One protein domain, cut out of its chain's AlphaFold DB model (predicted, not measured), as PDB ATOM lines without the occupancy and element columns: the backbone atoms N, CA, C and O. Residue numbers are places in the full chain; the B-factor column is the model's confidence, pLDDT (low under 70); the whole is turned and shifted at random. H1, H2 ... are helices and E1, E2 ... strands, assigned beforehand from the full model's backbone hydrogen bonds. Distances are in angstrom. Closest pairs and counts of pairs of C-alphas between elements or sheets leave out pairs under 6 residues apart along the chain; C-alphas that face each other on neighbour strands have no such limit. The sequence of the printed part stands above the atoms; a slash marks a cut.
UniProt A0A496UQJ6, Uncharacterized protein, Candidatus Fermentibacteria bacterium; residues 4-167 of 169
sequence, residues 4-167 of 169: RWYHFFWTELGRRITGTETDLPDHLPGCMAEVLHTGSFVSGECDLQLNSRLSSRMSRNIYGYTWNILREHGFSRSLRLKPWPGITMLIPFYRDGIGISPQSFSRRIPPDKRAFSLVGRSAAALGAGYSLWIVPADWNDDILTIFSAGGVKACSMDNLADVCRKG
ATOM      1  N   ARG A   4     -51.112 -83.749  63.491       79.12
ATOM      2  CA  ARG A   4     -52.211 -82.779  63.702       79.12
ATOM      3  C   ARG A   4     -53.091 -83.140  64.901       79.12
ATOM      4  O   ARG A   4     -53.367 -82.292  65.740       79.12
ATOM      5  N   TRP A   5     -53.466 -84.416  64.996       88.81
ATOM      6  CA  TRP A   5     -54.343 -84.907  66.054       88.81
ATOM      7  C   TRP A   5     -53.640 -84.961  67.396       88.81
ATOM      8  O   TRP A   5     -54.272 -84.755  68.415       88.81
ATOM      9  N   TYR A   6     -52.323 -85.154  67.390       88.88
ATOM     10  CA  TYR A   6     -51.538 -85.201  68.611       88.88
ATOM     11  C   TYR A   6     -51.553 -83.850  69.337       88.88
ATOM     12  O   TYR A   6     -51.874 -83.787  70.517       88.88
ATOM     13  N   HIS A   7     -51.276 -82.754  68.625       88.12
ATOM     14  CA  HIS A   7     -51.359 -81.417  69.214       88.12
ATOM     15  C   HIS A   7     -52.787 -81.069  69.654       88.12
ATOM     16  O   HIS A   7     -52.977 -80.533  70.745       88.12
ATOM     17  N   PHE A   8     -53.780 -81.372  68.809       92.94
ATOM     18  CA  PHE A   8     -55.190 -81.162  69.136       92.94
ATOM     19  C   PHE A   8     -55.575 -81.899  70.423       92.94
ATOM     20  O   PHE A   8     -56.027 -81.258  71.361       92.94
ATOM     21  N   PHE A   9     -55.290 -83.199  70.500       94.56
ATOM     22  CA  PHE A   9     -55.607 -84.052  71.641       94.56
ATOM     23  C   PHE A   9     -55.074 -83.488  72.959       94.56
ATOM     24  O   PHE A   9     -55.839 -83.327  73.898       94.56
ATOM     25  N   TRP A  10     -53.788 -83.123  73.031       95.12
ATOM     26  CA  TRP A  10     -53.232 -82.564  74.269       95.12
ATOM     27  C   TRP A  10     -53.835 -81.214  74.635       95.12
ATOM     28  O   TRP A  10     -54.018 -80.932  75.815       95.12
ATOM     29  N   THR A  11     -54.103 -80.376  73.631       94.88
ATOM     30  CA  THR A  11     -54.737 -79.069  73.844       94.88
ATOM     31  C   THR A  11     -56.143 -79.257  74.405       94.88
ATOM     32  O   THR A  11     -56.504 -78.592  75.368       94.88
ATOM     33  N   GLU A  12     -56.912 -80.178  73.831       95.25
ATOM     34  CA  GLU A  12     -58.290 -80.434  74.240       95.25
ATOM     35  C   GLU A  12     -58.376 -81.125  75.600       95.25
ATOM     36  O   GLU A  12     -59.203 -80.767  76.431       95.25
ATOM     37  N   LEU A  13     -57.452 -82.044  75.880       95.19
ATOM     38  CA  LEU A  13     -57.308 -82.634  77.204       95.19
ATOM     39  C   LEU A  13     -57.058 -81.551  78.263       95.19
ATOM     40  O   LEU A  13     -57.722 -81.532  79.294       95.19
ATOM     41  N   GLY A  14     -56.137 -80.619  77.996       95.69
ATOM     42  CA  GLY A  14     -55.871 -79.501  78.901       95.69
ATOM     43  C   GLY A  14     -57.075 -78.590  79.103       95.69
ATOM     44  O   GLY A  14     -57.362 -78.205  80.227       95.69
ATOM     45  N   ARG A  15     -57.800 -78.295  78.024       95.00
ATOM     46  CA  ARG A  15     -59.051 -77.530  78.035       95.00
ATOM     47  C   ARG A  15     -60.107 -78.150  78.945       95.00
ATOM     48  O   ARG A  15     -60.669 -77.452  79.783       95.00
ATOM     49  N   ARG A  16     -60.325 -79.463  78.840       93.62
ATOM     50  CA  ARG A  16     -61.256 -80.202  79.709       93.62
ATOM     51  C   ARG A  16     -60.826 -80.176  81.174       93.62
ATOM     52  O   ARG A  16     -61.653 -79.918  82.038       93.62
ATOM     53  N   ILE A  17     -59.532 -80.351  81.452       93.69
ATOM     54  CA  ILE A  17     -58.982 -80.262  82.818       93.69
ATOM     55  C   ILE A  17     -59.233 -78.884  83.440       93.69
ATOM     56  O   ILE A  17     -59.575 -78.795  84.613       93.69
ATOM     57  N   THR A  18     -59.098 -77.811  82.662       92.56
ATOM     58  CA  THR A  18     -59.320 -76.437  83.138       92.56
ATOM     59  C   THR A  18     -60.785 -75.986  83.047       92.56
ATOM     60  O   THR A  18     -61.057 -74.798  83.207       92.56
ATOM     61  N   GLY A  19     -61.730 -76.879  82.725       89.56
ATOM     62  CA  GLY A  19     -63.158 -76.553  82.599       89.56
ATOM     63  C   GLY A  19     -63.527 -75.683  81.387       89.56
ATOM     64  O   GLY A  19     -64.570 -75.039  81.376       89.56
ATOM     65  N   THR A  20     -62.671 -75.623  80.366       83.12
ATOM     66  CA  THR A  20     -62.875 -74.857  79.125       83.12
ATOM     67  C   THR A  20     -63.137 -75.811  77.960       83.12
ATOM     68  O   THR A  20     -62.252 -76.053  77.148       83.12
ATOM     69  N   GLU A  21     -64.324 -76.404  77.877       77.94
ATOM     70  CA  GLU A  21     -64.607 -77.440  76.873       77.94
ATOM     71  C   GLU A  21     -64.853 -76.884  75.463       77.94
ATOM     72  O   GLU A  21     -65.364 -75.774  75.294       77.94
ATOM     73  N   THR A  22     -64.511 -77.674  74.438       80.25
ATOM     74  CA  THR A  22     -64.988 -77.451  73.067       80.25
ATOM     75  C   THR A  22     -65.538 -78.730  72.444       80.25
ATOM     76  O   THR A  22     -65.236 -79.842  72.891       80.25
ATOM     77  N   ASP A  23     -66.357 -78.568  71.406       85.81
ATOM     78  CA  ASP A  23     -66.897 -79.698  70.654       85.81
ATOM     79  C   ASP A  23     -65.770 -80.506  69.997       85.81
ATOM     80  O   ASP A  23     -64.847 -79.963  69.376       85.81
ATOM     81  N   LEU A  24     -65.848 -81.831  70.133       88.00
ATOM     82  CA  LEU A  24     -64.874 -82.741  69.542       88.00
ATOM     83  C   LEU A  24     -65.197 -82.987  68.061       88.00
ATOM     84  O   LEU A  24     -66.359 -83.154  67.705       88.00
ATOM     85  N   PRO A  25     -64.185 -83.060  67.179       88.00
ATOM     86  CA  PRO A  25     -64.400 -83.339  65.766       88.00
ATOM     87  C   PRO A  25     -64.722 -84.821  65.513       88.00
ATOM     88  O   PRO A  25     -64.062 -85.702  66.065       88.00
ATOM     89  N   ASP A  26     -65.609 -85.090  64.552       82.44
ATOM     90  CA  ASP A  26     -66.108 -86.436  64.193       82.44
ATOM     91  C   ASP A  26     -65.031 -87.439  63.731       82.44
ATOM     92  O   ASP A  26     -65.254 -88.646  63.691       82.44
ATOM     93  N   HIS A  27     -63.848 -86.960  63.336       87.62
ATOM     94  CA  HIS A  27     -62.775 -87.783  62.755       87.62
ATOM     95  C   HIS A  27     -61.557 -87.946  63.674       87.62
ATOM     96  O   HIS A  27     -60.441 -88.214  63.199       87.62
ATOM     97  N   LEU A  28     -61.732 -87.735  64.977       89.88
ATOM     98  CA  LEU A  28     -60.676 -87.966  65.954       89.88
ATOM     99  C   LEU A  28     -60.349 -89.474  66.036       89.88
ATOM    100  O   LEU A  28     -61.262 -90.300  66.022       89.88
ATOM    101  N   PRO A  29     -59.066 -89.880  66.122       92.31
ATOM    102  CA  PRO A  29     -58.720 -91.286  66.321       92.31
ATOM    103  C   PRO A  29     -59.406 -91.868  67.563       92.31
ATOM    104  O   PRO A  29     -59.383 -91.238  68.619       92.31
ATOM    105  N   GLY A  30     -59.953 -93.085  67.453       91.69
ATOM    106  CA  GLY A  30     -60.793 -93.691  68.495       91.69
ATOM    107  C   GLY A  30     -60.163 -93.698  69.891       91.69
ATOM    108  O   GLY A  30     -60.806 -93.272  70.839       91.69
ATOM    109  N   CYS A  31     -58.876 -94.050  70.010       91.81
ATOM    110  CA  CYS A  31     -58.175 -94.040  71.301       91.81
ATOM    111  C   CYS A  31     -58.063 -92.642  71.939       91.81
ATOM    112  O   CYS A  31     -58.016 -92.521  73.156       91.81
ATOM    113  N   MET A  32     -58.007 -91.578  71.135       94.19
ATOM    114  CA  MET A  32     -57.987 -90.198  71.631       94.19
ATOM    115  C   MET A  32     -59.391 -89.733  72.013       94.19
ATOM    116  O   MET A  32     -59.549 -89.084  73.042       94.19
ATOM    117  N   ALA A  33     -60.396 -90.071  71.200       93.44
ATOM    118  CA  ALA A  33     -61.793 -89.757  71.485       93.44
ATOM    119  C   ALA A  33     -62.258 -90.422  72.783       93.44
ATOM    120  O   ALA A  33     -62.826 -89.755  73.638       93.44
ATOM    121  N   GLU A  34     -61.936 -91.702  72.967       92.50
ATOM    122  CA  GLU A  34     -62.257 -92.460  74.177       92.50
ATOM    123  C   GLU A  34     -61.732 -91.763  75.437       92.50
ATOM    124  O   GLU A  34     -62.497 -91.529  76.370       92.50
ATOM    125  N   VAL A  35     -60.464 -91.335  75.440       93.00
ATOM    126  CA  VAL A  35     -59.865 -90.623  76.581       93.00
ATOM    127  C   VAL A  35     -60.547 -89.278  76.832       93.00
ATOM    128  O   VAL A  35     -60.810 -88.942  77.984       93.00
ATOM    129  N   LEU A  36     -60.854 -88.507  75.783       93.19
ATOM    130  CA  LEU A  36     -61.506 -87.201  75.936       93.19
ATOM    131  C   LEU A  36     -62.976 -87.307  76.376       93.19
ATOM    132  O   LEU A  36     -63.469 -86.373  77.002       93.19
ATOM    133  N   HIS A  37     -63.661 -88.416  76.075       89.62
ATOM    134  CA  HIS A  37     -65.058 -88.646  76.461       89.62
ATOM    135  C   HIS A  37     -65.229 -89.293  77.838       89.62
ATOM    136  O   HIS A  37     -66.200 -88.999  78.526       89.62
ATOM    137  N   THR A  38     -64.334 -90.205  78.218       79.75
ATOM    138  CA  THR A  38     -64.519 -91.068  79.402       79.75
ATOM    139  C   THR A  38     -63.573 -90.744  80.556       79.75
ATOM    140  O   THR A  38     -63.757 -91.248  81.663       79.75
ATOM    141  N   GLY A  39     -62.547 -89.925  80.317       65.94
ATOM    142  CA  GLY A  39     -61.495 -89.678  81.289       65.94
ATOM    143  C   GLY A  39     -61.965 -88.863  82.494       65.94
ATOM    144  O   GLY A  39     -62.359 -87.709  82.361       65.94
ATOM    145  N   SER A  40     -61.824 -89.431  83.693       73.19
ATOM    146  CA  SER A  40     -61.586 -88.623  84.890       73.19
ATOM    147  C   SER A  40     -60.122 -88.189  84.857       73.19
ATOM    148  O   SER A  40     -59.219 -89.029  84.802       73.19
ATOM    149  N   PHE A  41     -59.880 -86.882  84.808       82.00
ATOM    150  CA  PHE A  41     -58.530 -86.344  84.695       82.00
ATOM    151  C   PHE A  41     -58.000 -85.947  86.069       82.00
ATOM    152  O   PHE A  41     -58.657 -85.227  86.817       82.00
ATOM    153  N   VAL A  42     -56.791 -86.403  86.389       78.44
ATOM    154  CA  VAL A  42     -56.105 -86.012  87.621       78.44
ATOM    155  C   VAL A  42     -55.429 -84.666  87.385       78.44
ATOM    156  O   VAL A  42     -54.528 -84.565  86.550       78.44
ATOM    157  N   SER A  43     -55.858 -83.641  88.119       80.25
ATOM    158  CA  SER A  43     -55.112 -82.388  88.244       80.25
ATOM    159  C   SER A  43     -54.179 -82.484  89.449       80.25
ATOM    160  O   SER A  43     -54.575 -82.987  90.501       80.25
ATOM    161  N   GLY A  44     -52.929 -82.060  89.277       82.88
ATOM    162  CA  GLY A  44     -51.947 -82.011  90.358       82.88
ATOM    163  C   GLY A  44     -51.990 -80.689  91.120       82.88
ATOM    164  O   GLY A  44     -52.690 -79.753  90.743       82.88
ATOM    165  N   GLU A  45     -51.183 -80.591  92.174       90.56
ATOM    166  CA  GLU A  45     -50.881 -79.297  92.784       90.56
ATOM    167  C   GLU A  45     -49.994 -78.468  91.847       90.56
ATOM    168  O   GLU A  45     -49.003 -78.960  91.294       90.56
ATOM    169  N   CYS A  46     -50.370 -77.202  91.665       95.06
ATOM    170  CA  CYS A  46     -49.590 -76.238  90.902       95.06
ATOM    171  C   CYS A  46     -48.349 -75.799  91.695       95.06
ATOM    172  O   CYS A  46     -48.455 -75.491  92.881       95.06
ATOM    173  N   ASP A  47     -47.200 -75.696  91.022       96.19
ATOM    174  CA  ASP A  47     -45.983 -75.088  91.574       96.19
ATOM    175  C   ASP A  47     -45.270 -74.272  90.487       96.19
ATOM    176  O   ASP A  47     -44.812 -74.820  89.482       96.19
ATOM    177  N   LEU A  48     -45.188 -72.951  90.667       96.75
ATOM    178  CA  LEU A  48     -44.586 -72.022  89.708       96.75
ATOM    179  C   LEU A  48     -43.363 -71.336  90.321       96.75
ATOM    180  O   LEU A  48     -43.467 -70.314  90.997       96.75
ATOM    181  N   GLN A  49     -42.177 -71.851  90.008       96.69
ATOM    182  CA  GLN A  49     -40.892 -71.309  90.454       96.69
ATOM    183  C   GLN A  49     -40.242 -70.491  89.332       96.69
ATOM    184  O   GLN A  49     -39.242 -70.898  88.729       96.69
ATOM    185  N   LEU A  50     -40.839 -69.345  89.004       96.19
ATOM    186  CA  LEU A  50     -40.487 -68.528  87.839       96.19
ATOM    187  C   LEU A  50     -39.839 -67.197  88.246       96.19
ATOM    188  O   LEU A  50     -40.454 -66.402  88.944       96.19
ATOM    189  N   ASN A  51     -38.629 -66.940  87.744       95.44
ATOM    190  CA  ASN A  51     -37.899 -65.682  87.926       95.44
ATOM    191  C   ASN A  51     -37.652 -64.993  86.578       95.44
ATOM    192  O   ASN A  51     -38.354 -64.052  86.204       95.44
ATOM    193  N   SER A  52     -36.672 -65.486  85.815       95.19
ATOM    194  CA  SER A  52     -36.192 -64.804  84.610       95.19
ATOM    195  C   SER A  52     -36.621 -65.507  83.327       95.19
ATOM    196  O   SER A  52     -36.408 -66.708  83.139       95.19
ATOM    197  N   ARG A  53     -37.169 -64.734  82.386       95.06
ATOM    198  CA  ARG A  53     -37.446 -65.199  81.021       95.06
ATOM    199  C   ARG A  53     -36.155 -65.325  80.218       95.06
ATOM    200  O   ARG A  53     -35.209 -64.558  80.399       95.06
ATOM    201  N   LEU A  54     -36.122 -66.269  79.282       94.00
ATOM    202  CA  LEU A  54     -34.976 -66.450  78.400       94.00
ATOM    203  C   LEU A  54     -34.994 -65.450  77.247       94.00
ATOM    204  O   LEU A  54     -36.013 -65.211  76.603       94.00
ATOM    205  N   SER A  55     -33.808 -64.961  76.884       92.12
ATOM    206  CA  SER A  55     -33.636 -64.236  75.624       92.12
ATOM    207  C   SER A  55     -33.975 -65.120  74.414       92.12
ATOM    208  O   SER A  55     -33.830 -66.347  74.439       92.12
ATOM    209  N   SER A  56     -34.321 -64.500  73.281       89.44
ATOM    210  CA  SER A  56     -34.603 -65.200  72.015       89.44
ATOM    211  C   SER A  56     -33.477 -66.133  71.548       89.44
ATOM    212  O   SER A  56     -33.736 -67.125  70.860       89.44
ATOM    213  N   ARG A  57     -32.216 -65.824  71.883       89.50
ATOM    214  CA  ARG A  57     -31.055 -66.676  71.570       89.50
ATOM    215  C   ARG A  57     -31.012 -67.911  72.468       89.50
ATOM    216  O   ARG A  57     -30.774 -69.009  71.968       89.50
ATOM    217  N   MET A  58     -31.250 -67.739  73.766       91.12
ATOM    218  CA  MET A  58     -31.246 -68.843  74.729       91.12
ATOM    219  C   MET A  58     -32.439 -69.773  74.520       91.12
ATOM    220  O   MET A  58     -32.266 -70.985  74.480       91.12
ATOM    221  N   SER A  59     -33.619 -69.207  74.267       92.94
ATOM    222  CA  SER A  59     -34.852 -69.936  73.953       92.94
ATOM    223  C   SER A  59     -34.686 -70.956  72.815       92.94
ATOM    224  O   SER A  59     -35.144 -72.094  72.921       92.94
ATOM    225  N   ARG A  60     -33.961 -70.597  71.745       91.00
ATOM    226  CA  ARG A  60     -33.661 -71.507  70.621       91.00
ATOM    227  C   ARG A  60     -32.812 -72.716  71.018       91.00
ATOM    228  O   ARG A  60     -32.928 -73.761  70.391       91.00
ATOM    229  N   ASN A  61     -32.002 -72.579  72.063       93.44
ATOM    230  CA  ASN A  61     -31.091 -73.609  72.559       93.44
ATOM    231  C   ASN A  61     -31.516 -74.152  73.930       93.44
ATOM    232  O   ASN A  61     -30.708 -74.775  74.618       93.44
ATOM    233  N   ILE A  62     -32.773 -73.930  74.338       95.38
ATOM    234  CA  ILE A  62     -33.252 -74.254  75.686       95.38
ATOM    235  C   ILE A  62     -33.000 -75.719  76.057       95.38
ATOM    236  O   ILE A  62     -32.600 -75.995  77.180       95.38
ATOM    237  N   TYR A  63     -33.131 -76.653  75.110       95.44
ATOM    238  CA  TYR A  63     -32.832 -78.070  75.329       95.44
ATOM    239  C   TYR A  63     -31.376 -78.314  75.742       95.44
ATOM    240  O   TYR A  63     -31.127 -79.101  76.651       95.44
ATOM    241  N   GLY A  64     -30.422 -77.636  75.097       95.75
ATOM    242  CA  GLY A  64     -29.000 -77.757  75.418       95.75
ATOM    243  C   GLY A  64     -28.679 -77.189  76.798       95.75
ATOM    244  O   GLY A  64     -28.020 -77.855  77.589       95.75
ATOM    245  N   TYR A  65     -29.214 -76.005  77.117       95.62
ATOM    246  CA  TYR A  65     -29.057 -75.402  78.446       95.62
ATOM    247  C   TYR A  65     -29.677 -76.265  79.547       95.62
ATOM    248  O   TYR A  65     -29.019 -76.543  80.544       95.62
ATOM    249  N   THR A  66     -30.894 -76.763  79.318       97.19
ATOM    250  CA  THR A  66     -31.591 -77.664  80.248       97.19
ATOM    251  C   THR A  66     -30.757 -78.920  80.490       97.19
ATOM    252  O   THR A  66     -30.511 -79.287  81.631       97.19
ATOM    253  N   TRP A  67     -30.256 -79.558  79.426       96.94
ATOM    254  CA  TRP A  67     -29.436 -80.764  79.552       96.94
ATOM    255  C   TRP A  67     -28.144 -80.533  80.340       96.94
ATOM    256  O   TRP A  67     -27.766 -81.380  81.147       96.94
ATOM    257  N   ASN A  68     -27.465 -79.409  80.108       96.19
ATOM    258  CA  ASN A  68     -26.208 -79.108  80.788       96.19
ATOM    259  C   ASN A  68     -26.380 -79.020  82.306       96.19
ATOM    260  O   ASN A  68     -25.501 -79.491  83.014       96.19
ATOM    261  N   ILE A  69     -27.515 -78.495  82.776       96.12
ATOM    262  CA  ILE A  69     -27.870 -78.485  84.201       96.12
ATOM    263  C   ILE A  69     -28.245 -79.902  84.651       96.12
ATOM    264  O   ILE A  69     -27.662 -80.457  85.576       96.12
ATOM    265  N   LEU A  70     -29.201 -80.530  83.967       97.00
ATOM    266  CA  LEU A  70     -29.807 -81.784  84.418       97.00
ATOM    267  C   LEU A  70     -28.832 -82.971  84.488       97.00
ATOM    268  O   LEU A  70     -28.977 -83.826  85.363       97.00
ATOM    269  N   ARG A  71     -27.834 -83.036  83.598       95.38
ATOM    270  CA  ARG A  71     -26.857 -84.142  83.568       95.38
ATOM    271  C   ARG A  71     -26.013 -84.227  84.842       95.38
ATOM    272  O   ARG A  71     -25.620 -85.317  85.235       95.38
ATOM    273  N   GLU A  72     -25.764 -83.092  85.492       94.38
ATOM    274  CA  GLU A  72     -25.011 -83.010  86.751       94.38
ATOM    275  C   GLU A  72     -25.871 -83.447  87.944       94.38
ATOM    276  O   GLU A  72     -25.359 -83.782  89.007       94.38
ATOM    277  N   HIS A  73     -27.185 -83.534  87.735       94.25
ATOM    278  CA  HIS A  73     -28.163 -84.020  88.695       94.25
ATOM    279  C   HIS A  73     -28.662 -85.434  88.355       94.25
ATOM    280  O   HIS A  73     -29.714 -85.840  88.831       94.25
ATOM    281  N   GLY A  74     -27.956 -86.219  87.538       94.12
ATOM    282  CA  GLY A  74     -28.300 -87.631  87.307       94.12
ATOM    283  C   GLY A  74     -29.564 -87.871  86.473       94.12
ATOM    284  O   GLY A  74     -30.102 -88.976  86.470       94.12
ATOM    285  N   PHE A  75     -30.056 -86.861  85.753       96.31
ATOM    286  CA  PHE A  75     -31.131 -87.064  84.784       96.31
ATOM    287  C   PHE A  75     -30.640 -87.819  83.553       96.31
ATOM    288  O   PHE A  75     -29.580 -87.538  82.994       96.31
ATOM    289  N   SER A  76     -31.484 -88.725  83.073       93.31
ATOM    290  CA  SER A  76     -31.311 -89.419  81.803       93.31
ATOM    291  C   SER A  76     -32.045 -88.703  80.672       93.31
ATOM    292  O   SER A  76     -33.001 -87.950  80.884       93.31
ATOM    293  N   ARG A  77     -31.600 -88.942  79.434       88.62
ATOM    294  CA  ARG A  77     -32.278 -88.434  78.238       88.62
ATOM    295  C   ARG A  77     -33.425 -89.349  77.835       88.62
ATOM    296  O   ARG A  77     -33.233 -90.545  77.673       88.62
ATOM    297  N   SER A  78     -34.548 -88.711  77.536       91.38
ATOM    298  CA  SER A  78     -35.744 -89.222  76.875       91.38
ATOM    299  C   SER A  78     -36.397 -90.444  77.520       91.38
ATOM    300  O   SER A  78     -35.928 -91.567  77.386       91.38
ATOM    301  N   LEU A  79     -37.587 -90.241  78.074       94.75
ATOM    302  CA  LEU A  79     -38.511 -91.302  78.452       94.75
ATOM    303  C   LEU A  79     -39.724 -91.298  77.523       94.75
ATOM    304  O   LEU A  79     -40.318 -90.253  77.250       94.75
ATOM    305  N   ARG A  80     -40.120 -92.480  77.051       95.69
ATOM    306  CA  ARG A  80     -41.353 -92.661  76.284       95.69
ATOM    307  C   ARG A  80     -42.444 -93.214  77.197       95.69
ATOM    308  O   ARG A  80     -42.447 -94.402  77.499       95.69
ATOM    309  N   LEU A  81     -43.379 -92.356  77.583       94.44
ATOM    310  CA  LEU A  81     -44.567 -92.730  78.340       94.44
ATOM    311  C   LEU A  81     -45.695 -93.200  77.426       94.44
ATOM    312  O   LEU A  81     -45.857 -92.709  76.306       94.44
ATOM    313  N   LYS A  82     -46.501 -94.127  77.938       94.75
ATOM    314  CA  LYS A  82     -47.751 -94.582  77.326       94.75
ATOM    315  C   LYS A  82     -48.885 -94.406  78.341       94.75
ATOM    316  O   LYS A  82     -49.234 -95.378  79.000       94.75
ATOM    317  N   PRO A  83     -49.399 -93.175  78.525       92.88
ATOM    318  CA  PRO A  83     -50.407 -92.901  79.551       92.88
ATOM    319  C   PRO A  83     -51.737 -93.620  79.280       92.88
ATOM    320  O   PRO A  83     -52.432 -93.978  80.219       92.88
ATOM    321  N   TRP A  84     -52.049 -93.895  78.007       93.62
ATOM    322  CA  TRP A  84     -53.206 -94.690  77.590       93.62
ATOM    323  C   TRP A  84     -52.861 -95.576  76.383       93.62
ATOM    324  O   TRP A  84     -51.909 -95.267  75.649       93.62
ATOM    325  N   PRO A  85     -53.621 -96.658  76.126       91.12
ATOM    326  CA  PRO A  85     -53.465 -97.471  74.923       91.12
ATOM    327  C   PRO A  85     -53.486 -96.625  73.642       91.12
ATOM    328  O   PRO A  85     -54.345 -95.777  73.436       91.12
ATOM    329  N   GLY A  86     -52.496 -96.824  72.769       90.50
ATOM    330  CA  GLY A  86     -52.385 -96.082  71.506       90.50
ATOM    331  C   GLY A  86     -51.912 -94.625  71.626       90.50
ATOM    332  O   GLY A  86     -51.634 -94.006  70.598       90.50
ATOM    333  N   ILE A  87     -51.737 -94.087  72.839       92.75
ATOM    334  CA  ILE A  87     -51.243 -92.725  73.081       92.75
ATOM    335  C   ILE A  87     -49.835 -92.798  73.662       92.75
ATOM    336  O   ILE A  87     -49.563 -93.491  74.637       92.75
ATOM    337  N   THR A  88     -48.892 -92.098  73.035       93.62
ATOM    338  CA  THR A  88     -47.482 -92.097  73.442       93.62
ATOM    339  C   THR A  88     -47.002 -90.675  73.635       93.62
ATOM    340  O   THR A  88     -47.163 -89.871  72.726       93.62
ATOM    341  N   MET A  89     -46.342 -90.394  74.755       94.75
ATOM    342  CA  MET A  89     -45.752 -89.099  75.068       94.75
ATOM    343  C   MET A  89     -44.249 -89.209  75.304       94.75
ATOM    344  O   MET A  89     -43.780 -90.083  76.024       94.75
ATOM    345  N   LEU A  90     -43.482 -88.291  74.715       94.81
ATOM    346  CA  LEU A  90     -42.056 -88.154  74.997       94.81
ATOM    347  C   LEU A  90     -41.841 -87.154  76.136       94.81
ATOM    348  O   LEU A  90     -42.273 -86.005  76.033       94.81
ATOM    349  N   ILE A  91     -41.137 -87.568  77.181       95.88
ATOM    350  CA  ILE A  91     -40.565 -86.694  78.204       95.88
ATOM    351  C   ILE A  91     -39.074 -86.530  77.883       95.88
ATOM    352  O   ILE A  91     -38.352 -87.523  77.914       95.88
ATOM    353  N   PRO A  92     -38.591 -85.319  77.550       96.56
ATOM    354  CA  PRO A  92     -37.209 -85.108  77.111       96.56
ATOM    355  C   PRO A  92     -36.121 -85.518  78.104       96.56
ATOM    356  O   PRO A  92     -35.071 -85.993  77.674       96.56
ATOM    357  N   PHE A  93     -36.353 -85.349  79.405       97.38
ATOM    358  CA  PHE A  93     -35.411 -85.749  80.450       97.38
ATOM    359  C   PHE A  93     -36.164 -86.315  81.641       97.38
ATOM    360  O   PHE A  93     -37.241 -85.821  81.961       97.38
ATOM    361  N   TYR A  94     -35.605 -87.322  82.302       96.00
ATOM    362  CA  TYR A  94     -36.264 -87.936  83.450       96.00
ATOM    363  C   TYR A  94     -35.277 -88.471  84.488       96.00
ATOM    364  O   TYR A  94     -34.127 -88.775  84.159       96.00
ATOM    365  N   ARG A  95     -35.750 -88.591  85.729       94.75
ATOM    366  CA  ARG A  95     -35.057 -89.211  86.866       94.75
ATOM    367  C   ARG A  95     -36.090 -89.552  87.937       94.75
ATOM    368  O   ARG A  95     -36.865 -88.671  88.280       94.75
ATOM    369  N   ASP A  96     -36.099 -90.781  88.446       91.38
ATOM    370  CA  ASP A  96     -36.858 -91.182  89.647       91.38
ATOM    371  C   ASP A  96     -38.316 -90.673  89.700       91.38
ATOM    372  O   ASP A  96     -38.728 -90.017  90.650       91.38
ATOM    373  N   GLY A  97     -39.100 -90.914  88.643       92.38
ATOM    374  CA  GLY A  97     -40.502 -90.463  88.580       92.38
ATOM    375  C   GLY A  97     -40.694 -88.976  88.254       92.38
ATOM    376  O   GLY A  97     -41.819 -88.496  88.164       92.38
ATOM    377  N   ILE A  98     -39.625 -88.225  88.001       95.38
ATOM    378  CA  ILE A  98     -39.683 -86.825  87.575       95.38
ATOM    379  C   ILE A  98     -39.401 -86.723  86.085       95.38
ATOM    380  O   ILE A  98     -38.446 -87.314  85.579       95.38
ATOM    381  N   GLY A  99     -40.213 -85.941  85.380       96.62
ATOM    382  CA  GLY A  99     -39.981 -85.560  83.992       96.62
ATOM    383  C   GLY A  99     -39.686 -84.072  83.856       96.62
ATOM    384  O   GLY A  99     -40.316 -83.262  84.522       96.62
ATOM    385  N   ILE A 100     -38.790 -83.693  82.945       97.69
ATOM    386  CA  ILE A 100     -38.520 -82.291  82.597       97.69
ATOM    387  C   ILE A 100     -38.790 -82.077  81.112       97.69
ATOM    388  O   ILE A 100     -38.249 -82.782  80.251       97.69
ATOM    389  N   SER A 101     -39.610 -81.075  80.796       97.19
ATOM    390  CA  SER A 101     -39.917 -80.687  79.420       97.19
ATOM    391  C   SER A 101     -39.594 -79.212  79.173       97.19
ATOM    392  O   SER A 101     -40.397 -78.343  79.520       97.19
ATOM    393  N   PRO A 102     -38.458 -78.898  78.524       97.00
ATOM    394  CA  PRO A 102     -38.181 -77.530  78.110       97.00
ATOM    395  C   PRO A 102     -39.081 -77.101  76.948       97.00
ATOM    396  O   PRO A 102     -39.292 -77.850  75.987       97.00
ATOM    397  N   GLN A 103     -39.589 -75.874  77.024       94.69
ATOM    398  CA  GLN A 103     -40.531 -75.304  76.062       94.69
ATOM    399  C   GLN A 103     -39.963 -74.027  75.449       94.69
ATOM    400  O   GLN A 103     -39.818 -73.007  76.116       94.69
ATOM    401  N   SER A 104     -39.630 -74.085  74.158       90.25
ATOM    402  CA  SER A 104     -39.064 -72.952  73.423       90.25
ATOM    403  C   SER A 104     -40.132 -71.991  72.893       90.25
ATOM    404  O   SER A 104     -41.327 -72.290  72.828       90.25
ATOM    405  N   PHE A 105     -39.678 -70.822  72.442       68.31
ATOM    406  CA  PHE A 105     -40.507 -69.753  71.884       68.31
ATOM    407  C   PHE A 105     -40.854 -70.016  70.410       68.31
ATOM    408  O   PHE A 105     -40.440 -69.290  69.506       68.31
ATOM    409  N   SER A 106     -41.605 -71.077  70.120       73.69
ATOM    410  CA  SER A 106     -42.179 -71.224  68.777       73.69
ATOM    411  C   SER A 106     -43.340 -70.239  68.615       73.69
ATOM    412  O   SER A 106     -44.298 -70.288  69.375       73.69
ATOM    413  N   ARG A 107     -43.316 -69.349  67.619       75.81
ATOM    414  CA  ARG A 107     -44.479 -68.484  67.315       75.81
ATOM    415  C   ARG A 107     -45.564 -69.191  66.492       75.81
ATOM    416  O   ARG A 107     -46.604 -68.612  66.222       75.81
ATOM    417  N   ARG A 108     -45.324 -70.441  66.077       82.25
ATOM    418  CA  ARG A 108     -46.225 -71.194  65.184       82.25
ATOM    419  C   ARG A 108     -47.482 -71.714  65.877       82.25
ATOM    420  O   ARG A 108     -48.451 -72.036  65.205       82.25
ATOM    421  N   ILE A 109     -47.430 -71.861  67.197       83.38
ATOM    422  CA  ILE A 109     -48.546 -72.344  68.009       83.38
ATOM    423  C   ILE A 109     -48.954 -71.181  68.914       83.38
ATOM    424  O   ILE A 109     -48.073 -70.692  69.632       83.38
ATOM    425  N   PRO A 110     -50.231 -70.758  68.885       89.56
ATOM    426  CA  PRO A 110     -50.761 -69.758  69.803       89.56
ATOM    427  C   PRO A 110     -50.403 -70.070  71.270       89.56
ATOM    428  O   PRO A 110     -50.420 -71.248  71.652       89.56
ATOM    429  N   PRO A 111     -50.026 -69.064  72.082       90.81
ATOM    430  CA  PRO A 111     -49.540 -69.296  73.442       90.81
ATOM    431  C   PRO A 111     -50.531 -70.044  74.345       90.81
ATOM    432  O   PRO A 111     -50.130 -70.974  75.043       90.81
ATOM    433  N   ASP A 112     -51.818 -69.716  74.253       91.81
ATOM    434  CA  ASP A 112     -52.923 -70.377  74.955       91.81
ATOM    435  C   ASP A 112     -53.011 -71.871  74.609       91.81
ATOM    436  O   ASP A 112     -53.025 -72.732  75.489       91.81
ATOM    437  N   LYS A 113     -52.969 -72.218  73.316       92.56
ATOM    438  CA  LYS A 113     -53.023 -73.612  72.856       92.56
ATOM    439  C   LYS A 113     -51.825 -74.410  73.349       92.56
ATOM    440  O   LYS A 113     -51.968 -75.573  73.720       92.56
ATOM    441  N   ARG A 114     -50.640 -73.789  73.383       92.38
ATOM    442  CA  ARG A 114     -49.463 -74.409  73.999       92.38
ATOM    443  C   ARG A 114     -49.691 -74.629  75.489       92.38
ATOM    444  O   ARG A 114     -49.371 -75.715  75.962       92.38
ATOM    445  N   ALA A 115     -50.214 -73.638  76.204       95.06
ATOM    446  CA  ALA A 115     -50.438 -73.745  77.638       95.06
ATOM    447  C   ALA A 115     -51.382 -74.910  77.966       95.06
ATOM    448  O   ALA A 115     -50.989 -75.806  78.710       95.06
ATOM    449  N   PHE A 116     -52.541 -74.996  77.304       96.06
ATOM    450  CA  PHE A 116     -53.453 -76.134  77.461       96.06
ATOM    451  C   PHE A 116     -52.801 -77.464  77.067       96.06
ATOM    452  O   PHE A 116     -52.929 -78.455  77.777       96.06
ATOM    453  N   SER A 117     -52.024 -77.501  75.980       95.38
ATOM    454  CA  SER A 117     -51.288 -78.715  75.612       95.38
ATOM    455  C   SER A 117     -50.343 -79.187  76.726       95.38
ATOM    456  O   SER A 117     -50.200 -80.391  76.939       95.38
ATOM    457  N   LEU A 118     -49.710 -78.266  77.453       96.25
ATOM    458  CA  LEU A 118     -48.832 -78.593  78.578       96.25
ATOM    459  C   LEU A 118     -49.610 -79.026  79.820       96.25
ATOM    460  O   LEU A 118     -49.149 -79.945  80.492       96.25
ATOM    461  N   VAL A 119     -50.794 -78.460  80.071       96.88
ATOM    462  CA  VAL A 119     -51.722 -78.960  81.100       96.88
ATOM    463  C   VAL A 119     -52.064 -80.425  80.830       96.88
ATOM    464  O   VAL A 119     -51.778 -81.285  81.661       96.88
ATOM    465  N   GLY A 120     -52.565 -80.744  79.631       96.19
ATOM    466  CA  GLY A 120     -52.954 -82.115  79.286       96.19
ATOM    467  C   GLY A 120     -51.792 -83.109  79.386       96.19
ATOM    468  O   GLY A 120     -51.954 -84.230  79.865       96.19
ATOM    469  N   ARG A 121     -50.585 -82.693  78.987       96.44
ATOM    470  CA  ARG A 121     -49.374 -83.521  79.121       96.44
ATOM    471  C   ARG A 121     -48.942 -83.713  80.573       96.44
ATOM    472  O   ARG A 121     -48.462 -84.793  80.903       96.44
ATOM    473  N   SER A 122     -49.100 -82.697  81.416       97.00
ATOM    474  CA  SER A 122     -48.749 -82.774  82.839       97.00
ATOM    475  C   SER A 122     -49.692 -83.717  83.578       97.00
ATOM    476  O   SER A 122     -49.221 -84.632  84.245       97.00
ATOM    477  N   ALA A 123     -51.001 -83.599  83.347       95.75
ATOM    478  CA  ALA A 123     -51.996 -84.518  83.898       95.75
ATOM    479  C   ALA A 123     -51.783 -85.968  83.433       95.75
ATOM    480  O   ALA A 123     -51.858 -86.903  84.226       95.75
ATOM    481  N   ALA A 124     -51.448 -86.178  82.158       95.50
ATOM    482  CA  ALA A 124     -51.162 -87.519  81.649       95.50
ATOM    483  C   ALA A 124     -49.862 -88.117  82.199       95.50
ATOM    484  O   ALA A 124     -49.787 -89.325  82.409       95.50
ATOM    485  N   ALA A 125     -48.831 -87.296  82.424       95.88
ATOM    486  CA  ALA A 125     -47.632 -87.744  83.125       95.88
ATOM    487  C   ALA A 125     -47.977 -88.151  84.561       95.88
ATOM    488  O   ALA A 125     -47.589 -89.239  84.982       95.88
ATOM    489  N   LEU A 126     -48.767 -87.330  85.258       95.00
ATOM    490  CA  LEU A 126     -49.190 -87.576  86.633       95.00
ATOM    491  C   LEU A 126     -49.991 -88.874  86.755       95.00
ATOM    492  O   LEU A 126     -49.656 -89.718  87.580       95.00
ATOM    493  N   GLY A 127     -50.971 -89.092  85.874       93.19
ATOM    494  CA  GLY A 127     -51.730 -90.346  85.810       93.19
ATOM    495  C   GLY A 127     -50.869 -91.578  85.498       93.19
ATOM    496  O   GLY A 127     -51.232 -92.689  85.870       93.19
ATOM    497  N   ALA A 128     -49.705 -91.393  84.867       93.50
ATOM    498  CA  ALA A 128     -48.715 -92.444  84.628       93.50
ATOM    499  C   ALA A 128     -47.655 -92.564  85.748       93.50
ATOM    500  O   ALA A 128     -46.675 -93.290  85.574       93.50
ATOM    501  N   GLY A 129     -47.821 -91.850  86.868       93.19
ATOM    502  CA  GLY A 129     -46.912 -91.876  88.018       93.19
ATOM    503  C   GLY A 129     -45.695 -90.953  87.902       93.19
ATOM    504  O   GLY A 129     -44.711 -91.173  88.602       93.19
ATOM    505  N   TYR A 130     -45.732 -89.950  87.018       94.38
ATOM    506  CA  TYR A 130     -44.638 -88.996  86.823       94.38
ATOM    507  C   TYR A 130     -45.036 -87.562  87.165       94.38
ATOM    508  O   TYR A 130     -46.003 -87.029  86.627       94.38
ATOM    509  N   SER A 131     -44.209 -86.871  87.948       94.69
ATOM    510  CA  SER A 131     -44.322 -85.419  88.115       94.69
ATOM    511  C   SER A 131     -43.606 -84.716  86.960       94.69
ATOM    512  O   SER A 131     -42.373 -84.690  86.905       94.69
ATOM    513  N   LEU A 132     -44.363 -84.150  86.018       96.81
ATOM    514  CA  LEU A 132     -43.808 -83.413  84.880       96.81
ATOM    515  C   LEU A 132     -43.614 -81.934  85.218       96.81
ATOM    516  O   LEU A 132     -44.571 -81.223  85.501       96.81
ATOM    517  N   TRP A 133     -42.375 -81.474  85.096       97.50
ATOM    518  CA  TRP A 133     -41.966 -80.091  85.280       97.50
ATOM    519  C   TRP A 133     -41.670 -79.426  83.937       97.50
ATOM    520  O   TRP A 133     -40.912 -79.935  83.099       97.50
ATOM    521  N   ILE A 134     -42.279 -78.269  83.719       97.81
ATOM    522  CA  ILE A 134     -42.122 -77.473  82.507       97.81
ATOM    523  C   ILE A 134     -41.038 -76.422  82.727       97.81
ATOM    524  O   ILE A 134     -41.074 -75.675  83.697       97.81
ATOM    525  N   VAL A 135     -40.095 -76.318  81.788       97.75
ATOM    526  CA  VAL A 135     -39.106 -75.226  81.775       97.75
ATOM    527  C   VAL A 135     -39.446 -74.290  80.617       97.75
ATOM    528  O   VAL A 135     -39.008 -74.540  79.485       97.75
ATOM    529  N   PRO A 136     -40.297 -73.268  80.826       96.31
ATOM    530  CA  PRO A 136     -40.690 -72.357  79.764       96.31
ATOM    531  C   PRO A 136     -39.576 -71.351  79.453       96.31
ATOM    532  O   PRO A 136     -38.943 -70.790  80.344       96.31
ATOM    533  N   ALA A 137     -39.347 -71.091  78.165       94.88
ATOM    534  CA  ALA A 137     -38.464 -70.013  77.728       94.88
ATOM    535  C   ALA A 137     -39.071 -68.624  77.977       94.88
ATOM    536  O   ALA A 137     -38.335 -67.667  78.190       94.88
ATOM    537  N   ASP A 138     -40.394 -68.515  77.881       92.69
ATOM    538  CA  ASP A 138     -41.154 -67.279  78.031       92.69
ATOM    539  C   ASP A 138     -42.579 -67.593  78.492       92.69
ATOM    540  O   ASP A 138     -43.070 -68.707  78.272       92.69
ATOM    541  N   TRP A 139     -43.219 -66.613  79.124       93.62
ATOM    542  CA  TRP A 139     -44.590 -66.688  79.608       93.62
ATOM    543  C   TRP A 139     -45.217 -65.292  79.742       93.62
ATOM    544  O   TRP A 139     -44.522 -64.274  79.809       93.62
ATOM    545  N   ASN A 140     -46.546 -65.270  79.799       93.56
ATOM    546  CA  ASN A 140     -47.374 -64.119  80.149       93.56
ATOM    547  C   ASN A 140     -48.448 -64.554  81.164       93.56
ATOM    548  O   ASN A 140     -48.576 -65.746  81.451       93.56
ATOM    549  N   ASP A 141     -49.226 -63.603  81.674       95.69
ATOM    550  CA  ASP A 141     -50.200 -63.853  82.745       95.69
ATOM    551  C   ASP A 141     -51.294 -64.856  82.343       95.69
ATOM    552  O   ASP A 141     -51.693 -65.695  83.153       95.69
ATOM    553  N   ASP A 142     -51.708 -64.865  81.072       94.88
ATOM    554  CA  ASP A 142     -52.681 -65.835  80.553       94.88
ATOM    555  C   ASP A 142     -52.151 -67.274  80.644       94.88
ATOM    556  O   ASP A 142     -52.851 -68.185  81.089       94.88
ATOM    557  N   ILE A 143     -50.887 -67.495  80.261       95.50
ATOM    558  CA  ILE A 143     -50.241 -68.813  80.359       95.50
ATOM    559  C   ILE A 143     -50.147 -69.251  81.816       95.50
ATOM    560  O   ILE A 143     -50.420 -70.414  82.113       95.50
ATOM    561  N   LEU A 144     -49.778 -68.341  82.722       96.38
ATOM    562  CA  LEU A 144     -49.668 -68.656  84.148       96.38
ATOM    563  C   LEU A 144     -51.030 -68.989  84.761       96.38
ATOM    564  O   LEU A 144     -51.126 -69.912  85.570       96.38
ATOM    565  N   THR A 145     -52.086 -68.303  84.325       96.69
ATOM    566  CA  THR A 145     -53.465 -68.592  84.729       96.69
ATOM    567  C   THR A 145     -53.877 -69.997  84.290       96.69
ATOM    568  O   THR A 145     -54.361 -70.779  85.106       96.69
ATOM    569  N   ILE A 146     -53.606 -70.367  83.033       96.88
ATOM    570  CA  ILE A 146     -53.887 -71.715  82.509       96.88
ATOM    571  C   ILE A 146     -53.067 -72.783  83.247       96.88
ATOM    572  O   ILE A 146     -53.599 -73.836  83.594       96.88
ATOM    573  N   PHE A 147     -51.782 -72.526  83.506       97.06
ATOM    574  CA  PHE A 147     -50.924 -73.436  84.273       97.06
ATOM    575  C   PHE A 147     -51.458 -73.663  85.683       97.06
ATOM    576  O   PHE A 147     -51.532 -74.808  86.123       97.06
ATOM    577  N   SER A 148     -51.882 -72.590  86.347       96.69
ATOM    578  CA  SER A 148     -52.432 -72.647  87.699       96.69
ATOM    579  C   SER A 148     -53.735 -73.432  87.747       96.69
ATOM    580  O   SER A 148     -53.871 -74.338  88.564       96.69
ATOM    581  N   ALA A 149     -54.657 -73.156  86.821       95.25
ATOM    582  CA  ALA A 149     -55.920 -73.882  86.711       95.25
ATOM    583  C   ALA A 149     -55.721 -75.380  86.413       95.25
ATOM    584  O   ALA A 149     -56.506 -76.213  86.856       95.25
ATOM    585  N   GLY A 150     -54.674 -75.722  85.659       95.00
ATOM    586  CA  GLY A 150     -54.374 -77.089  85.239       95.00
ATOM    587  C   GLY A 150     -53.396 -77.859  86.128       95.00
ATOM    588  O   GLY A 150     -52.975 -78.944  85.726       95.00
ATOM    589  N   GLY A 151     -52.976 -77.302  87.270       95.88
ATOM    590  CA  GLY A 151     -52.055 -77.984  88.185       95.88
ATOM    591  C   GLY A 151     -50.658 -78.224  87.603       95.88
ATOM    592  O   GLY A 151     -50.045 -79.263  87.845       95.88
ATOM    593  N   VAL A 152     -50.164 -77.312  86.759       97.06
ATOM    594  CA  VAL A 152     -48.854 -77.459  86.106       97.06
ATOM    595  C   VAL A 152     -47.736 -77.069  87.065       97.06
ATOM    596  O   VAL A 152     -47.767 -76.002  87.671       97.06
ATOM    597  N   LYS A 153     -46.689 -77.898  87.116       97.62
ATOM    598  CA  LYS A 153     -45.421 -77.547  87.759       97.62
ATOM    599  C   LYS A 153     -44.467 -76.947  86.734       97.62
ATOM    600  O   LYS A 153     -44.210 -77.548  85.685       97.62
ATOM    601  N   ALA A 154     -43.943 -75.758  87.000       97.56
ATOM    602  CA  ALA A 154     -43.034 -75.062  86.102       97.56
ATOM    603  C   ALA A 154     -41.929 -74.327  86.859       97.56
ATOM    604  O   ALA A 154     -42.158 -73.741  87.912       97.56
ATOM    605  N   CYS A 155     -40.730 -74.294  86.283       97.56
ATOM    606  CA  CYS A 155     -39.630 -73.496  86.808       97.56
ATOM    607  C   CYS A 155     -38.870 -72.787  85.689       97.56
ATOM    608  O   CYS A 155     -38.711 -73.315  84.586       97.56
ATOM    609  N   SER A 156     -38.366 -71.589  85.966       97.12
ATOM    610  CA  SER A 156     -37.509 -70.881  85.022       97.12
ATOM    611  C   SER A 156     -36.126 -71.536  84.979       97.12
ATOM    612  O   SER A 156     -35.731 -72.271  85.885       97.12
ATOM    613  N   MET A 157     -35.387 -71.317  83.890       96.31
ATOM    614  CA  MET A 157     -34.090 -71.976  83.680       96.31
ATOM    615  C   MET A 157     -33.089 -71.690  84.809       96.31
ATOM    616  O   MET A 157     -32.334 -72.577  85.195       96.31
ATOM    617  N   ASP A 158     -33.089 -70.466  85.333       95.62
ATOM    618  CA  ASP A 158     -32.256 -70.027  86.455       95.62
ATOM    619  C   ASP A 158     -32.590 -70.747  87.771       95.62
ATOM    620  O   ASP A 158     -31.688 -70.987  88.567       95.62
ATOM    621  N   ASN A 159     -33.834 -71.195  87.956       96.50
ATOM    622  CA  ASN A 159     -34.258 -71.930  89.153       96.50
ATOM    623  C   ASN A 159     -34.089 -73.449  89.036       96.50
ATOM    624  O   ASN A 159     -34.158 -74.157  90.041       96.50
ATOM    625  N   LEU A 160     -33.854 -73.981  87.832       96.19
ATOM    626  CA  LEU A 160     -33.864 -75.425  87.588       96.19
ATOM    627  C   LEU A 160     -32.865 -76.191  88.472       96.19
ATOM    628  O   LEU A 160     -33.189 -77.264  88.980       96.19
ATOM    629  N   ALA A 161     -31.665 -75.643  88.676       93.75
ATOM    630  CA  ALA A 161     -30.645 -76.270  89.516       93.75
ATOM    631  C   ALA A 161     -31.054 -76.313  91.000       93.75
ATOM    632  O   ALA A 161     -30.767 -77.292  91.691       93.75
ATOM    633  N   ASP A 162     -31.732 -75.274  91.496       91.81
ATOM    634  CA  ASP A 162     -32.248 -75.236  92.869       91.81
ATOM    635  C   ASP A 162     -33.386 -76.239  93.064       91.81
ATOM    636  O   ASP A 162     -33.367 -76.983  94.046       91.81
ATOM    637  N   VAL A 163     -34.324 -76.324  92.114       91.75
ATOM    638  CA  VAL A 163     -35.403 -77.330  92.130       91.75
ATOM    639  C   VAL A 163     -34.812 -78.742  92.158       91.75
ATOM    640  O   VAL A 163     -35.198 -79.572  92.978       91.75
ATOM    641  N   CYS A 164     -33.795 -79.009  91.333       90.81
ATOM    642  CA  CYS A 164     -33.131 -80.313  91.314       90.81
ATOM    643  C   CYS A 164     -32.465 -80.679  92.652       90.81
ATOM    644  O   CYS A 164     -32.410 -81.866  92.984       90.81
ATOM    645  N   ARG A 165     -31.946 -79.687  93.394       86.94
ATOM    646  CA  ARG A 165     -31.273 -79.869  94.694       86.94
ATOM    647  C   ARG A 165     -32.244 -80.037  95.857       86.94
ATOM    648  O   ARG A 165     -32.006 -80.887  96.707       86.94
ATOM    649  N   LYS A 166     -33.307 -79.231  95.905       84.19
ATOM    650  CA  LYS A 166     -34.334 -79.300  96.960       84.19
ATOM    651  C   LYS A 166     -35.179 -80.573  96.864       84.19
ATOM    652  O   LYS A 166     -35.773 -80.981  97.856       84.19
ATOM    653  N   GLY A 167     -35.179 -81.205  95.693       74.62
ATOM    654  CA  GLY A 167     -36.088 -82.290  95.368       74.62
ATOM    655  C   GLY A 167     -37.353 -81.740  94.719       74.62
ATOM    656  O   GLY A 167     -37.694 -80.568  94.859       74.62
TER     657      GLY A 167
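What this domain is: This is residues 4 to 167 of the 169 residues of an uncharacterized protein of Candidatus Fermentibacteria bacterium (UniProt A0A496UQJ6). A strongly twisted sheet of six strands curls round the longest helix, H5, while H4 and H7 pack on its other face, which gives three layers. H1 crosses H5 and H2 lies side by side with H1, the two making one end of the longest axis; H6 runs beside H5, and the short H3 lies near the start of H4. The printed part has 164 residues with seven named helices and six named strands, in the order H1 H2 E1 H3 H4 E2 E3 E4 H5 E5 H6 E6 H7. The sheet is mixed, in the order E1 E6 E5 E4 E3 E2, and the class is mixed, helices and strands. The whole is compact, with a radius of gyration of the C-alphas of 15.3 A and spans of 45 by 30 by 26 A.

How they stand to each other: The sheet's edge strands are E1, residues 47 to 49, and E2, residues 76 to 84. Its inner strands are E3, residues 87 to 95, E4, residues 98 to 103, E5, residues 131 to 136, and E6, residues 153 to 155. E2, E3 and E4 form a meander, each strand the antiparallel neighbour of the one before, with hairpins E2 and E3, and E3 and E4. N 78 and O 92 are 2.8 A apart across E2 and E3, and N 100 and O 93 are 2.8 A apart across E4 and E3, both within hydrogen-bond range. E3 bends by 78 degrees at residue 92. Three pairs are parallel: E4 and E5, with N 133 and O 99 at 2.8 A; E5 and E6, with N 134 and O 153 at 2.8 A; and E6 and E1, with N 154 and O 47 at 2.8 A. The sheet curls round H5, residues 111 to 127; the closest C-alphas of H5 and E5 are those of Ser 122 and Leu 132, 5.4 A apart. H6, residues 141 to 149, touches H5 at a shallow tilt of 22 degrees, the same way, with C-alphas 115 and 143 closest at 5.6 A; it only grazes the sheet with residues 144 to 148. E4, H5, E5 and E5, H6, E6 are strand-helix-strand units, two parallel neighbour strands with a helix between, each with a right-handed crossover. H1, residues 4 to 17, touches H5 about perpendicular at 76 degrees, the C-alphas of Thr 11 and Ser 117 being closest at 3.9 A. H2, residues 30 to 38, touches H1 at a shallow tilt of 8 degrees, the same way, with C-alphas 13 and 36 closest at 6.3 A. H4, residues 62 to 73, is on the sheet at a height of 8.4 A, over E4 and E3. With its residues 69 to 73 alone it touches H7, residues 160 to 166, at a shallow tilt of 25 degrees, the same way; C-alphas 69 and 161 are closest at 6.4 A. H3, residues 56 to 60, is close to H4 but not clearly touching, with C-alphas 58 and 65 closest at 7.9 A. In H1, H5, H6 and H7 every O i to N i+4 pair is within hydrogen-bond range; the counts are 4 of 5 in H2, 6 of 8 in H4 and 0 of 1 in H3, where O i to N i+3 gives 0 of 2.

Where its parts are: H1 begins at C-alpha 4, (-52.211, -82.779, 63.702), and is 20.4 A long. H5 is 24.5 A long, from C-alpha 111 at (-49.540, -69.296, 73.442). E2 is 22.9 A long, E3 21.5 A and H4 17.0 A. H7 ends at C-alpha 166, (-34.334, -79.300, 96.960).

The domain as a whole: The C-alphas farthest apart are those of Asp 26 and Glu 72, 47.0 A. The printed part has no cut. The link from H1 to H2, residues 18 to 29, is long. The mean pLDDT of the printed part is 92.3; residues 39 and 105 are under 70.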